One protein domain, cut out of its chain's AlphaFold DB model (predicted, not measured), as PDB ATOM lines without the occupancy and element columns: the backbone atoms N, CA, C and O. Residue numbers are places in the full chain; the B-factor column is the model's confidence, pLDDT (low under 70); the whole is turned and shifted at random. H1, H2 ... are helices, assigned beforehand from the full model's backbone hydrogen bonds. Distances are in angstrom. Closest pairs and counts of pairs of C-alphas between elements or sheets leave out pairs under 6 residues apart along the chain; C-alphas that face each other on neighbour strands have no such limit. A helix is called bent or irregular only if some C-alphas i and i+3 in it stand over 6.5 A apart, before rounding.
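This is residues 498 to 582 of the 583 residues of an uncharacterized protein of Ilumatobacter sp (UniProt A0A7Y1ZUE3). The long helix H2 is the middle of a flat row of three helices laid side by side, with H1 along one side of it and H3 along the other, so that the backbone runs as a zigzag in a single thin layer. The row is loosely formed: H2 and H3 make a helical hairpin that touches over part of H2, while H1 is near H2 without touching it. The printed part has 85 residues with three named helices, in the order H1, H2, H3, and no named strand; the class is all helix. The whole is loose, with a radius of gyration of the C-alphas of 16.2 A, and flat, with spans of 47 by 39 by 11 A.

H2, residues 528 to 555, is the longest helix. H3, residues 561 to 579, touches H2, with 4 pairs of C-alphas within 8 A. Their closest C-alphas are those of Ala 554 and Ala 564, 6.7 A apart. H2 touches H3 with residues 543 to 554 alone. The two make a helical hairpin: they run opposite ways at a shallow tilt of 10 degrees, and their centres are 14.1 A apart. H1, residues 498 to 522, and H2 are near each other, with 13 pairs of C-alphas within 10 A; their closest C-alphas are 8.4 A apart. H1 and H3 are apart. In H1, H2 and H3 every O i to N i+4 pair is within hydrogen-bond range.

H2 has 28 residues and measures 41.1 A from C-alpha 528 at (56.461, -36.692, 17.949) to C-alpha 555 at (43.516, -58.976, 49.948). H1 has 25 residues and measures 36.3 A; it begins with C-alpha 498 at (56.719, -68.387, 47.908). H3 has 19 residues and measures 27.1 A; it ends with C-alpha 579 at (38.358, -42.355, 26.738). None of the three helices is bent or irregular.

The two C-alphas farthest apart are those of Asn 525 and Asn 560, at 47.7 A. The C-alphas of Ala 498 and Gly 582, the first and last printed residues, are 42.5 A apart. The printed part has no cut. The links from H1 to H2 and from H2 to H3 are both tight, with 5 residues each. Residues 522 to 529 stand free, and so do residues 576 to 582, of which 576 to 579 belong to H3. The body without these stretches has 70 residues and spans 41 by 35 by 10 A. The mean pLDDT of the printed part is 82.0; residue 521 and residues 579 to 582 are under 70.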
ATOM      1  N   ALA A 498      56.335 -68.163  49.299       81.50
ATOM      2  CA  ALA A 498      56.719 -68.387  47.908       81.50
ATOM      3  C   ALA A 498      55.878 -67.569  46.907       81.50
ATOM      4  O   ALA A 498      56.435 -66.965  45.987       81.50
ATOM      5  N   GLN A 499      54.557 -67.495  47.093       83.00
ATOM      6  CA  GLN A 499      53.675 -66.678  46.250       83.00
ATOM      7  C   GLN A 499      53.945 -65.180  46.434       83.00
ATOM      8  O   GLN A 499      53.942 -64.429  45.456       83.00
ATOM      9  N   LEU A 500      54.252 -64.746  47.660       83.06
ATOM     10  CA  LEU A 500      54.634 -63.360  47.929       83.06
ATOM     11  C   LEU A 500      55.950 -62.992  47.220       83.06
ATOM     12  O   LEU A 500      56.041 -61.935  46.593       83.06
ATOM     13  N   ILE A 501      56.947 -63.880  47.252       83.12
ATOM     14  CA  ILE A 501      58.223 -63.690  46.544       83.12
ATOM     15  C   ILE A 501      58.008 -63.639  45.024       83.12
ATOM     16  O   ILE A 501      58.583 -62.773  44.361       83.12
ATOM     17  N   GLN A 502      57.155 -64.503  44.464       82.50
ATOM     18  CA  GLN A 502      56.816 -64.470  43.034       82.50
ATOM     19  C   GLN A 502      56.120 -63.165  42.633       82.50
ATOM     20  O   GLN A 502      56.458 -62.584  41.598       82.50
ATOM     21  N   LEU A 503      55.202 -62.662  43.463       82.69
ATOM     22  CA  LEU A 503      54.531 -61.386  43.225       82.69
ATOM     23  C   LEU A 503      55.529 -60.219  43.239       82.69
ATOM     24  O   LEU A 503      55.517 -59.382  42.334       82.69
ATOM     25  N   ILE A 504      56.440 -60.186  44.217       82.12
ATOM     26  CA  ILE A 504      57.492 -59.163  44.304       82.12
ATOM     27  C   ILE A 504      58.424 -59.242  43.088       82.12
ATOM     28  O   ILE A 504      58.715 -58.215  42.469       82.12
ATOM     29  N   ALA A 505      58.850 -60.445  42.696       84.81
ATOM     30  CA  ALA A 505      59.694 -60.648  41.521       84.81
ATOM     31  C   ALA A 505      59.008 -60.168  40.231       84.81
ATOM     32  O   ALA A 505      59.645 -59.523  39.394       84.81
ATOM     33  N   PHE A 506      57.702 -60.412  40.092       85.62
ATOM     34  CA  PHE A 506      56.915 -59.946  38.953       85.62
ATOM     35  C   PHE A 506      56.828 -58.413  38.894       85.62
ATOM     36  O   PHE A 506      57.081 -57.815  37.843       85.62
ATOM     37  N   VAL A 507      56.550 -57.758  40.026       83.81
ATOM     38  CA  VAL A 507      56.509 -56.286  40.111       83.81
ATOM     39  C   VAL A 507      57.880 -55.680  39.788       83.81
ATOM     40  O   VAL A 507      57.970 -54.719  39.019       83.81
ATOM     41  N   MET A 508      58.959 -56.274  40.297       84.81
ATOM     42  CA  MET A 508      60.327 -55.836  40.010       84.81
ATOM     43  C   MET A 508      60.699 -56.026  38.532       84.81
ATOM     44  O   MET A 508      61.338 -55.151  37.945       84.81
ATOM     45  N   ALA A 509      60.259 -57.115  37.895       85.56
ATOM     46  CA  ALA A 509      60.471 -57.346  36.467       85.56
ATOM     47  C   ALA A 509      59.749 -56.302  35.597       85.56
ATOM     48  O   ALA A 509      60.326 -55.802  34.626       85.56
ATOM     49  N   LEU A 510      58.522 -55.916  35.965       85.19
ATOM     50  CA  LEU A 510      57.786 -54.843  35.288       85.19
ATOM     51  C   LEU A 510      58.479 -53.483  35.446       85.19
ATOM     52  O   LEU A 510      58.612 -52.740  34.469       85.19
ATOM     53  N   ALA A 511      58.979 -53.175  36.645       83.38
ATOM     54  CA  ALA A 511      59.743 -51.954  36.891       83.38
ATOM     55  C   ALA A 511      61.043 -51.919  36.065       83.38
ATOM     56  O   ALA A 511      61.345 -50.915  35.413       83.38
ATOM     57  N   LEU A 512      61.780 -53.033  36.017       87.12
ATOM     58  CA  LEU A 512      62.998 -53.160  35.217       87.12
ATOM     59  C   LEU A 512      62.707 -52.991  33.717       87.12
ATOM     60  O   LEU A 512      63.430 -52.271  33.026       87.12
ATOM     61  N   MET A 513      61.623 -53.589  33.219       86.50
ATOM     62  CA  MET A 513      61.167 -53.414  31.836       86.50
ATOM     63  C   MET A 513      60.877 -51.947  31.512       86.50
ATOM     64  O   MET A 513      61.308 -51.460  30.465       86.50
ATOM     65  N   ALA A 514      60.217 -51.213  32.412       83.50
ATOM     66  CA  ALA A 514      59.966 -49.784  32.228       83.50
ATOM     67  C   ALA A 514      61.273 -48.966  32.164       83.50
ATOM     68  O   ALA A 514      61.406 -48.078  31.315       83.50
ATOM     69  N   ILE A 515      62.265 -49.301  32.998       84.12
ATOM     70  CA  ILE A 515      63.585 -48.646  33.007       84.12
ATOM     71  C   ILE A 515      64.358 -48.942  31.716       84.12
ATOM     72  O   ILE A 515      64.842 -48.011  31.065       84.12
ATOM     73  N   ILE A 516      64.444 -50.214  31.311       85.69
ATOM     74  CA  ILE A 516      65.126 -50.639  30.077       85.69
ATOM     75  C   ILE A 516      64.476 -49.971  28.864       85.69
ATOM     76  O   ILE A 516      65.171 -49.466  27.980       85.69
ATOM     77  N   PHE A 517      63.147 -49.903  28.838       83.75
ATOM     78  CA  PHE A 517      62.416 -49.268  27.750       83.75
ATOM     79  C   PHE A 517      62.626 -47.744  27.725       83.75
ATOM     80  O   PHE A 517      62.800 -47.157  26.652       83.75
ATOM     81  N   GLY A 518      62.720 -47.097  28.891       84.25
ATOM     82  CA  GLY A 518      63.106 -45.689  29.013       84.25
ATOM     83  C   GLY A 518      64.538 -45.404  28.534       84.25
ATOM     84  O   GLY A 518      64.773 -44.408  27.844       84.25
ATOM     85  N   ALA A 519      65.490 -46.289  28.842       79.31
ATOM     86  CA  ALA A 519      66.878 -46.185  28.383       79.31
ATOM     87  C   ALA A 519      67.003 -46.419  26.867       79.31
ATOM     88  O   ALA A 519      67.653 -45.640  26.165       79.31
ATOM     89  N   TRP A 520      66.307 -47.430  26.338       86.19
ATOM     90  CA  TRP A 520      66.214 -47.683  24.899       86.19
ATOM     91  C   TRP A 520      65.633 -46.477  24.150       86.19
ATOM     92  O   TRP A 520      66.126 -46.105  23.087       86.19
ATOM     93  N   ARG A 521      64.653 -45.781  24.737       67.56
ATOM     94  CA  ARG A 521      64.080 -44.565  24.149       67.56
ATOM     95  C   ARG A 521      65.072 -43.405  24.072       67.56
ATOM     96  O   ARG A 521      65.080 -42.708  23.066       67.56
ATOM     97  N   ARG A 522      65.934 -43.201  25.078       78.88
ATOM     98  CA  ARG A 522      66.957 -42.131  25.022       78.88
ATOM     99  C   ARG A 522      67.952 -42.312  23.878       78.88
ATOM    100  O   ARG A 522      68.548 -41.336  23.446       78.88
ATOM    101  N   THR A 523      68.131 -43.538  23.391       79.06
ATOM    102  CA  THR A 523      69.093 -43.836  22.319       79.06
ATOM    103  C   THR A 523      68.505 -43.733  20.913       79.06
ATOM    104  O   THR A 523      69.256 -43.791  19.942       79.06
ATOM    105  N   ARG A 524      67.189 -43.524  20.764       77.25
ATOM    106  CA  ARG A 524      66.565 -43.283  19.457       77.25
ATOM    107  C   ARG A 524      65.932 -41.900  19.412       77.25
ATOM    108  O   ARG A 524      65.138 -41.554  20.277       77.25
ATOM    109  N   ASN A 525      66.242 -41.143  18.358       79.69
ATOM    110  CA  ASN A 525      65.560 -39.897  18.008       79.69
ATOM    111  C   ASN A 525      64.084 -40.192  17.706       79.69
ATOM    112  O   ASN A 525      63.709 -40.456  16.566       79.69
ATOM    113  N   ALA A 526      63.272 -40.230  18.760       77.44
ATOM    114  CA  ALA A 526      61.857 -40.545  18.703       77.44
ATOM    115  C   ALA A 526      61.094 -39.395  18.034       77.44
ATOM    116  O   ALA A 526      61.293 -38.222  18.359       77.44
ATOM    117  N   THR A 527      60.223 -39.734  17.089       88.25
ATOM    118  CA  THR A 527      59.346 -38.762  16.432       88.25
ATOM    119  C   THR A 527      58.237 -38.315  17.389       88.25
ATOM    120  O   THR A 527      57.962 -38.975  18.388       88.25
ATOM    121  N   LYS A 528      57.561 -37.197  17.103       84.50
ATOM    122  CA  LYS A 528      56.461 -36.692  17.949       84.50
ATOM    123  C   LYS A 528      55.360 -37.746  18.181       84.50
ATOM    124  O   LYS A 528      54.878 -37.874  19.299       84.50
ATOM    125  N   ASN A 529      55.065 -38.572  17.174       83.19
ATOM    126  CA  ASN A 529      54.088 -39.661  17.281       83.19
ATOM    127  C   ASN A 529      54.533 -40.762  18.261       83.19
ATOM    128  O   ASN A 529      53.703 -41.351  18.951       83.19
ATOM    129  N   ASP A 530      55.842 -40.995  18.389       81.88
ATOM    130  CA  ASP A 530      56.381 -41.924  19.384       81.88
ATOM    131  C   ASP A 530      56.221 -41.380  20.809       81.88
ATOM    132  O   ASP A 530      56.180 -42.162  21.755       81.88
ATOM    133  N   ILE A 531      56.125 -40.055  20.991       80.31
ATOM    134  CA  ILE A 531      55.939 -39.431  22.307       80.31
ATOM    135  C   ILE A 531      54.514 -39.629  22.816       80.31
ATOM    136  O   ILE A 531      54.344 -40.025  23.973       80.31
ATOM    137  N   ASP A 532      53.520 -39.414  21.960       81.19
ATOM    138  CA  ASP A 532      52.108 -39.541  22.330       81.19
ATOM    139  C   ASP A 532      51.725 -41.004  22.601       81.19
ATOM    140  O   ASP A 532      51.093 -41.302  23.618       81.19
ATOM    141  N   MET A 533      52.221 -41.943  21.785       82.12
ATOM    142  CA  MET A 533      52.049 -43.382  22.032       82.12
ATOM    143  C   MET A 533      52.668 -43.809  23.375       82.12
ATOM    144  O   MET A 533      52.104 -44.627  24.100       82.12
ATOM    145  N   PHE A 534      53.814 -43.229  23.746       79.44
ATOM    146  CA  PHE A 534      54.473 -43.546  25.013       79.44
ATOM    147  C   PHE A 534      53.746 -42.971  26.221       79.44
ATOM    148  O   PHE A 534      53.739 -43.595  27.278       79.44
ATOM    149  N   ARG A 535      53.158 -41.780  26.084       82.31
ATOM    150  CA  ARG A 535      52.344 -41.185  27.143       82.31
ATOM    151  C   ARG A 535      51.146 -42.081  27.447       82.31
ATOM    152  O   ARG A 535      50.928 -42.399  28.609       82.31
ATOM    153  N   ALA A 536      50.464 -42.570  26.411       79.94
ATOM    154  CA  ALA A 536      49.371 -43.529  26.565       79.94
ATOM    155  C   ALA A 536      49.840 -44.843  27.220       79.94
ATOM    156  O   ALA A 536      49.192 -45.357  28.131       79.94
ATOM    157  N   PHE A 537      51.004 -45.364  26.817       83.06
ATOM    158  CA  PHE A 537      51.567 -46.586  27.399       83.06
ATOM    159  C   PHE A 537      51.966 -46.417  28.875       83.06
ATOM    160  O   PHE A 537      51.644 -47.268  29.701       83.06
ATOM    161  N   ALA A 538      52.616 -45.307  29.231       82.12
ATOM    162  CA  ALA A 538      53.009 -45.005  30.606       82.12
ATOM    163  C   ALA A 538      51.792 -44.801  31.520       82.12
ATOM    164  O   ALA A 538      51.781 -45.297  32.644       82.12
ATOM    165  N   GLU A 539      50.751 -44.127  31.028       85.25
ATOM    166  CA  GLU A 539      49.486 -43.985  31.754       85.25
ATOM    167  C   GLU A 539      48.806 -45.345  31.966       85.25
ATOM    168  O   GLU A 539      48.316 -45.616  33.059       85.25
ATOM    169  N   THR A 540      48.854 -46.240  30.973       85.19
ATOM    170  CA  THR A 540      48.304 -47.601  31.093       85.19
ATOM    171  C   THR A 540      49.051 -48.425  32.146       85.19
ATOM    172  O   THR A 540      48.422 -49.078  32.977       85.19
ATOM    173  N   ILE A 541      50.389 -48.369  32.162       84.88
ATOM    174  CA  ILE A 541      51.199 -49.056  33.183       84.88
ATOM    175  C   ILE A 541      50.916 -48.491  34.575       84.88
ATOM    176  O   ILE A 541      50.780 -49.260  35.521       84.88
ATOM    177  N   LEU A 542      50.801 -47.168  34.712       85.69
ATOM    178  CA  LEU A 542      50.513 -46.544  36.000       85.69
ATOM    179  C   LEU A 542      49.162 -47.015  36.560       85.69
ATOM    180  O   LEU A 542      49.082 -47.375  37.731       85.69
ATOM    181  N   VAL A 543      48.124 -47.076  35.717       87.75
ATOM    182  CA  VAL A 543      46.807 -47.605  36.109       87.75
ATOM    183  C   VAL A 543      46.905 -49.072  36.528       87.75
ATOM    184  O   VAL A 543      46.326 -49.450  37.544       87.75
ATOM    185  N   LEU A 544      47.678 -49.887  35.805       86.75
ATOM    186  CA  LEU A 544      47.888 -51.293  36.155       86.75
ATOM    187  C   LEU A 544      48.566 -51.445  37.526       86.75
ATOM    188  O   LEU A 544      48.120 -52.241  38.345       86.75
ATOM    189  N   VAL A 545      49.613 -50.661  37.801       87.50
ATOM    190  CA  VAL A 545      50.326 -50.694  39.089       87.50
ATOM    191  C   VAL A 545      49.407 -50.277  40.238       87.50
ATOM    192  O   VAL A 545      49.412 -50.923  41.283       87.50
ATOM    193  N   ILE A 546      48.579 -49.247  40.037       88.06
ATOM    194  CA  ILE A 546      47.601 -48.805  41.042       88.06
ATOM    195  C   ILE A 546      46.554 -49.900  41.294       88.06
ATOM    196  O   ILE A 546      46.255 -50.192  42.448       88.06
ATOM    197  N   LEU A 547      46.039 -50.552  40.247       88.19
ATOM    198  CA  LEU A 547      45.086 -51.658  40.396       88.19
ATOM    199  C   LEU A 547      45.687 -52.842  41.163       88.19
ATOM    200  O   LEU A 547      45.026 -53.392  42.040       88.19
ATOM    201  N   VAL A 548      46.942 -53.201  40.883       89.06
ATOM    202  CA  VAL A 548      47.642 -54.263  41.622       89.06
ATOM    203  C   VAL A 548      47.846 -53.867  43.085       89.06
ATOM    204  O   VAL A 548      47.606 -54.683  43.969       89.06
ATOM    205  N   ALA A 549      48.224 -52.617  43.367       86.81
ATOM    206  CA  ALA A 549      48.375 -52.139  44.740       86.81
ATOM    207  C   ALA A 549      47.052 -52.194  45.521       86.81
ATOM    208  O   ALA A 549      47.033 -52.626  46.671       86.81
ATOM    209  N   ILE A 550      45.939 -51.818  44.888       88.06
ATOM    210  CA  ILE A 550      44.605 -51.879  45.501       88.06
ATOM    211  C   ILE A 550      44.174 -53.318  45.736       88.06
ATOM    212  O   ILE A 550      43.655 -53.619  46.804       88.06
ATOM    213  N   LEU A 551      44.431 -54.209  44.779       88.50
ATOM    214  CA  LEU A 551      44.151 -55.632  44.937       88.50
ATOM    215  C   LEU A 551      44.926 -56.211  46.127       88.50
ATOM    216  O   LEU A 551      44.348 -56.918  46.942       88.50
ATOM    217  N   VAL A 552      46.206 -55.861  46.276       89.38
ATOM    218  CA  VAL A 552      47.025 -56.291  47.420       89.38
ATOM    219  C   VAL A 552      46.493 -55.725  48.740       89.38
ATOM    220  O   VAL A 552      46.435 -56.450  49.729       89.38
ATOM    221  N   LEU A 553      46.084 -54.454  48.774       87.00
ATOM    222  CA  LEU A 553      45.512 -53.838  49.978       87.00
ATOM    223  C   LEU A 553      44.151 -54.438  50.353       87.00
ATOM    224  O   LEU A 553      43.885 -54.637  51.537       87.00
ATOM    225  N   ALA A 554      43.319 -54.765  49.361       85.19
ATOM    226  CA  ALA A 554      42.041 -55.439  49.562       85.19
ATOM    227  C   ALA A 554      42.241 -56.869  50.080       85.19
ATOM    228  O   ALA A 554      41.595 -57.266  51.044       85.19
ATOM    229  N   LEU A 555      43.192 -57.615  49.510       85.62
ATOM    230  CA  LEU A 555      43.516 -58.976  49.948       85.62
ATOM    231  C   LEU A 555      44.127 -59.028  51.353       85.62
ATOM    232  O   LEU A 555      43.990 -60.034  52.034       85.62
ATOM    233  N   ARG A 556      44.772 -57.950  51.811       87.19
ATOM    234  CA  ARG A 556      45.274 -57.835  53.190       87.19
ATOM    235  C   ARG A 556      44.203 -57.449  54.214       87.19
ATOM    236  O   ARG A 556      44.553 -57.205  55.362       87.19
ATOM    237  N   GLY A 557      42.940 -57.294  53.809       90.81
ATOM    238  CA  GLY A 557      41.880 -56.789  54.688       90.81
ATOM    239  C   GLY A 557      42.080 -55.332  55.127       90.81
ATOM    240  O   GLY A 557      41.346 -54.830  55.965       90.81
ATOM    241  N   SER A 558      43.059 -54.621  54.552       82.31
ATOM    242  CA  SER A 558      43.372 -53.233  54.915       82.31
ATOM    243  C   SER A 558      42.399 -52.227  54.293       82.31
ATOM    244  O   SER A 558      42.429 -51.047  54.642       82.31
ATOM    245  N   LEU A 559      41.573 -52.668  53.342       84.44
ATOM    246  CA  LEU A 559      40.501 -51.875  52.757       84.44
ATOM    247  C   LEU A 559      39.168 -52.534  53.095       84.44
ATOM    248  O   LEU A 559      38.864 -53.610  52.588       84.44
ATOM    249  N   ASN A 560      38.349 -51.842  53.886       84.44
ATOM    250  CA  ASN A 560      36.948 -52.207  54.080       84.44
ATOM    251  C   ASN A 560      36.260 -52.275  52.701       84.44
ATOM    252  O   ASN A 560      36.560 -51.459  51.821       84.44
ATOM    253  N   GLY A 561      35.340 -53.225  52.500       81.12
ATOM    254  CA  GLY A 561      34.730 -53.497  51.188       81.12
ATOM    255  C   GLY A 561      34.127 -52.262  50.497       81.12
ATOM    256  O   GLY A 561      34.253 -52.106  49.282       81.12
ATOM    257  N   GLU A 562      33.568 -51.326  51.268       82.62
ATOM    258  CA  GLU A 562      33.039 -50.054  50.755       82.62
ATOM    259  C   GLU A 562      34.138 -49.110  50.235       82.62
ATOM    260  O   GLU A 562      33.994 -48.498  49.172       82.62
ATOM    261  N   SER A 563      35.274 -49.035  50.933       82.06
ATOM    262  CA  SER A 563      36.433 -48.226  50.536       82.06
ATOM    263  C   SER A 563      37.072 -48.755  49.254       82.06
ATOM    264  O   SER A 563      37.446 -47.973  48.377       82.06
ATOM    265  N   ALA A 564      37.154 -50.082  49.106       76.81
ATOM    266  CA  ALA A 564      37.662 -50.717  47.893       76.81
ATOM    267  C   ALA A 564      36.747 -50.446  46.686       76.81
ATOM    268  O   ALA A 564      37.230 -50.034  45.629       76.81
ATOM    269  N   ALA A 565      35.429 -50.606  46.847       78.75
ATOM    270  CA  ALA A 565      34.458 -50.351  45.783       78.75
ATOM    271  C   ALA A 565      34.455 -48.877  45.335       78.75
ATOM    272  O   ALA A 565      34.456 -48.594  44.133       78.75
ATOM    273  N   SER A 566      34.526 -47.941  46.286       85.62
ATOM    274  CA  SER A 566      34.630 -46.503  46.007       85.62
ATOM    275  C   SER A 566      35.897 -46.166  45.212       85.62
ATOM    276  O   SER A 566      35.837 -45.504  44.171       85.62
ATOM    277  N   LEU A 567      37.048 -46.698  45.632       81.00
ATOM    278  CA  LEU A 567      38.333 -46.455  44.974       81.00
ATOM    279  C   LEU A 567      38.383 -47.048  43.555       81.00
ATOM    280  O   LEU A 567      38.860 -46.392  42.624       81.00
ATOM    281  N   ILE A 568      37.831 -48.252  43.365       82.06
ATOM    282  CA  ILE A 568      37.673 -48.872  42.040       82.06
ATOM    283  C   ILE A 568      36.764 -48.008  41.156       82.06
ATOM    284  O   ILE A 568      37.092 -47.778  39.991       82.06
ATOM    285  N   GLY A 569      35.670 -47.470  41.704       83.81
ATOM    286  CA  GLY A 569      34.771 -46.553  41.002       83.81
ATOM    287  C   GLY A 569      35.467 -45.274  40.528       83.81
ATOM    288  O   GLY A 569      35.287 -44.865  39.379       83.81
ATOM    289  N   VAL A 570      36.325 -44.677  41.361       85.38
ATOM    290  CA  VAL A 570      37.123 -43.491  40.997       85.38
ATOM    291  C   VAL A 570      38.112 -43.809  39.873       85.38
ATOM    292  O   VAL A 570      38.242 -43.030  38.925       85.38
ATOM    293  N   ILE A 571      38.779 -44.964  39.924       81.81
ATOM    294  CA  ILE A 571      39.752 -45.374  38.899       81.81
ATOM    295  C   ILE A 571      39.057 -45.719  37.582       81.81
ATOM    296  O   ILE A 571      39.510 -45.286  36.519       81.81
ATOM    297  N   ALA A 572      37.934 -46.435  37.639       80.25
ATOM    298  CA  ALA A 572      37.107 -46.718  36.472       80.25
ATOM    299  C   ALA A 572      36.564 -45.420  35.857       80.25
ATOM    300  O   ALA A 572      36.624 -45.241  34.640       80.25
ATOM    301  N   GLY A 573      36.119 -44.472  36.688       86.12
ATOM    302  CA  GLY A 573      35.689 -43.143  36.260       86.12
ATOM    303  C   GLY A 573      36.808 -42.343  35.588       86.12
ATOM    304  O   GLY A 573      36.582 -41.735  34.542       86.12
ATOM    305  N   TYR A 574      38.030 -42.396  36.123       83.25
ATOM    306  CA  TYR A 574      39.199 -41.756  35.517       83.25
ATOM    307  C   TYR A 574      39.561 -42.382  34.161       83.25
ATOM    308  O   TYR A 574      39.776 -41.661  33.182       83.25
ATOM    309  N   ALA A 575      39.571 -43.716  34.072       75.81
ATOM    310  CA  ALA A 575      39.858 -44.436  32.832       75.81
ATOM    311  C   ALA A 575      38.795 -44.169  31.745       75.81
ATOM    312  O   ALA A 575      39.133 -43.876  30.594       75.81
ATOM    313  N   LEU A 576      37.510 -44.195  32.113       78.81
ATOM    314  CA  LEU A 576      36.388 -43.966  31.196       78.81
ATOM    315  C   LEU A 576      36.236 -42.489  30.799       78.81
ATOM    316  O   LEU A 576      35.928 -42.189  29.643       78.81
ATOM    317  N   GLY A 577      36.489 -41.557  31.721       82.50
ATOM    318  CA  GLY A 577      36.423 -40.117  31.456       82.50
ATOM    319  C   GLY A 577      37.447 -39.667  30.414       82.50
ATOM    320  O   GLY A 577      37.132 -38.854  29.543       82.50
ATOM    321  N   LYS A 578      38.646 -40.259  30.432       71.56
ATOM    322  CA  LYS A 578      39.695 -39.966  29.447       71.56
ATOM    323  C   LYS A 578      39.406 -40.559  28.068       71.56
ATOM    324  O   LYS A 578      39.685 -39.907  27.064       71.56
ATOM    325  N   SER A 579      38.782 -41.739  28.006       59.19
ATOM    326  CA  SER A 579      38.358 -42.355  26.738       59.19
ATOM    327  C   SER A 579      37.386 -41.475  25.943       59.19
ATOM    328  O   SER A 579      37.375 -41.562  24.719       59.19
ATOM    329  N   ARG A 580      36.583 -40.630  26.606       60.44
ATOM    330  CA  ARG A 580      35.622 -39.731  25.942       60.44
ATOM    331  C   ARG A 580      36.217 -38.413  25.444       60.44
ATOM    332  O   ARG A 580      35.579 -37.748  24.642       60.44
ATOM    333  N   GLN A 581      37.408 -38.023  25.900       56.81
ATOM    334  CA  GLN A 581      38.070 -36.799  25.423       56.81
ATOM    335  C   GLN A 581      38.952 -37.025  24.185       56.81
ATOM    336  O   GLN A 581      39.450 -36.059  23.615       56.81
ATOM    337  N   GLY A 582      39.157 -38.282  23.777       48.03
ATOM    338  CA  GLY A 582      40.001 -38.653  22.635       48.03
ATOM    339  C   GLY A 582      39.258 -39.081  21.365       48.03
ATOM    340  O   GLY A 582      39.935 -39.453  20.408       48.03
TER     341      GLY A 582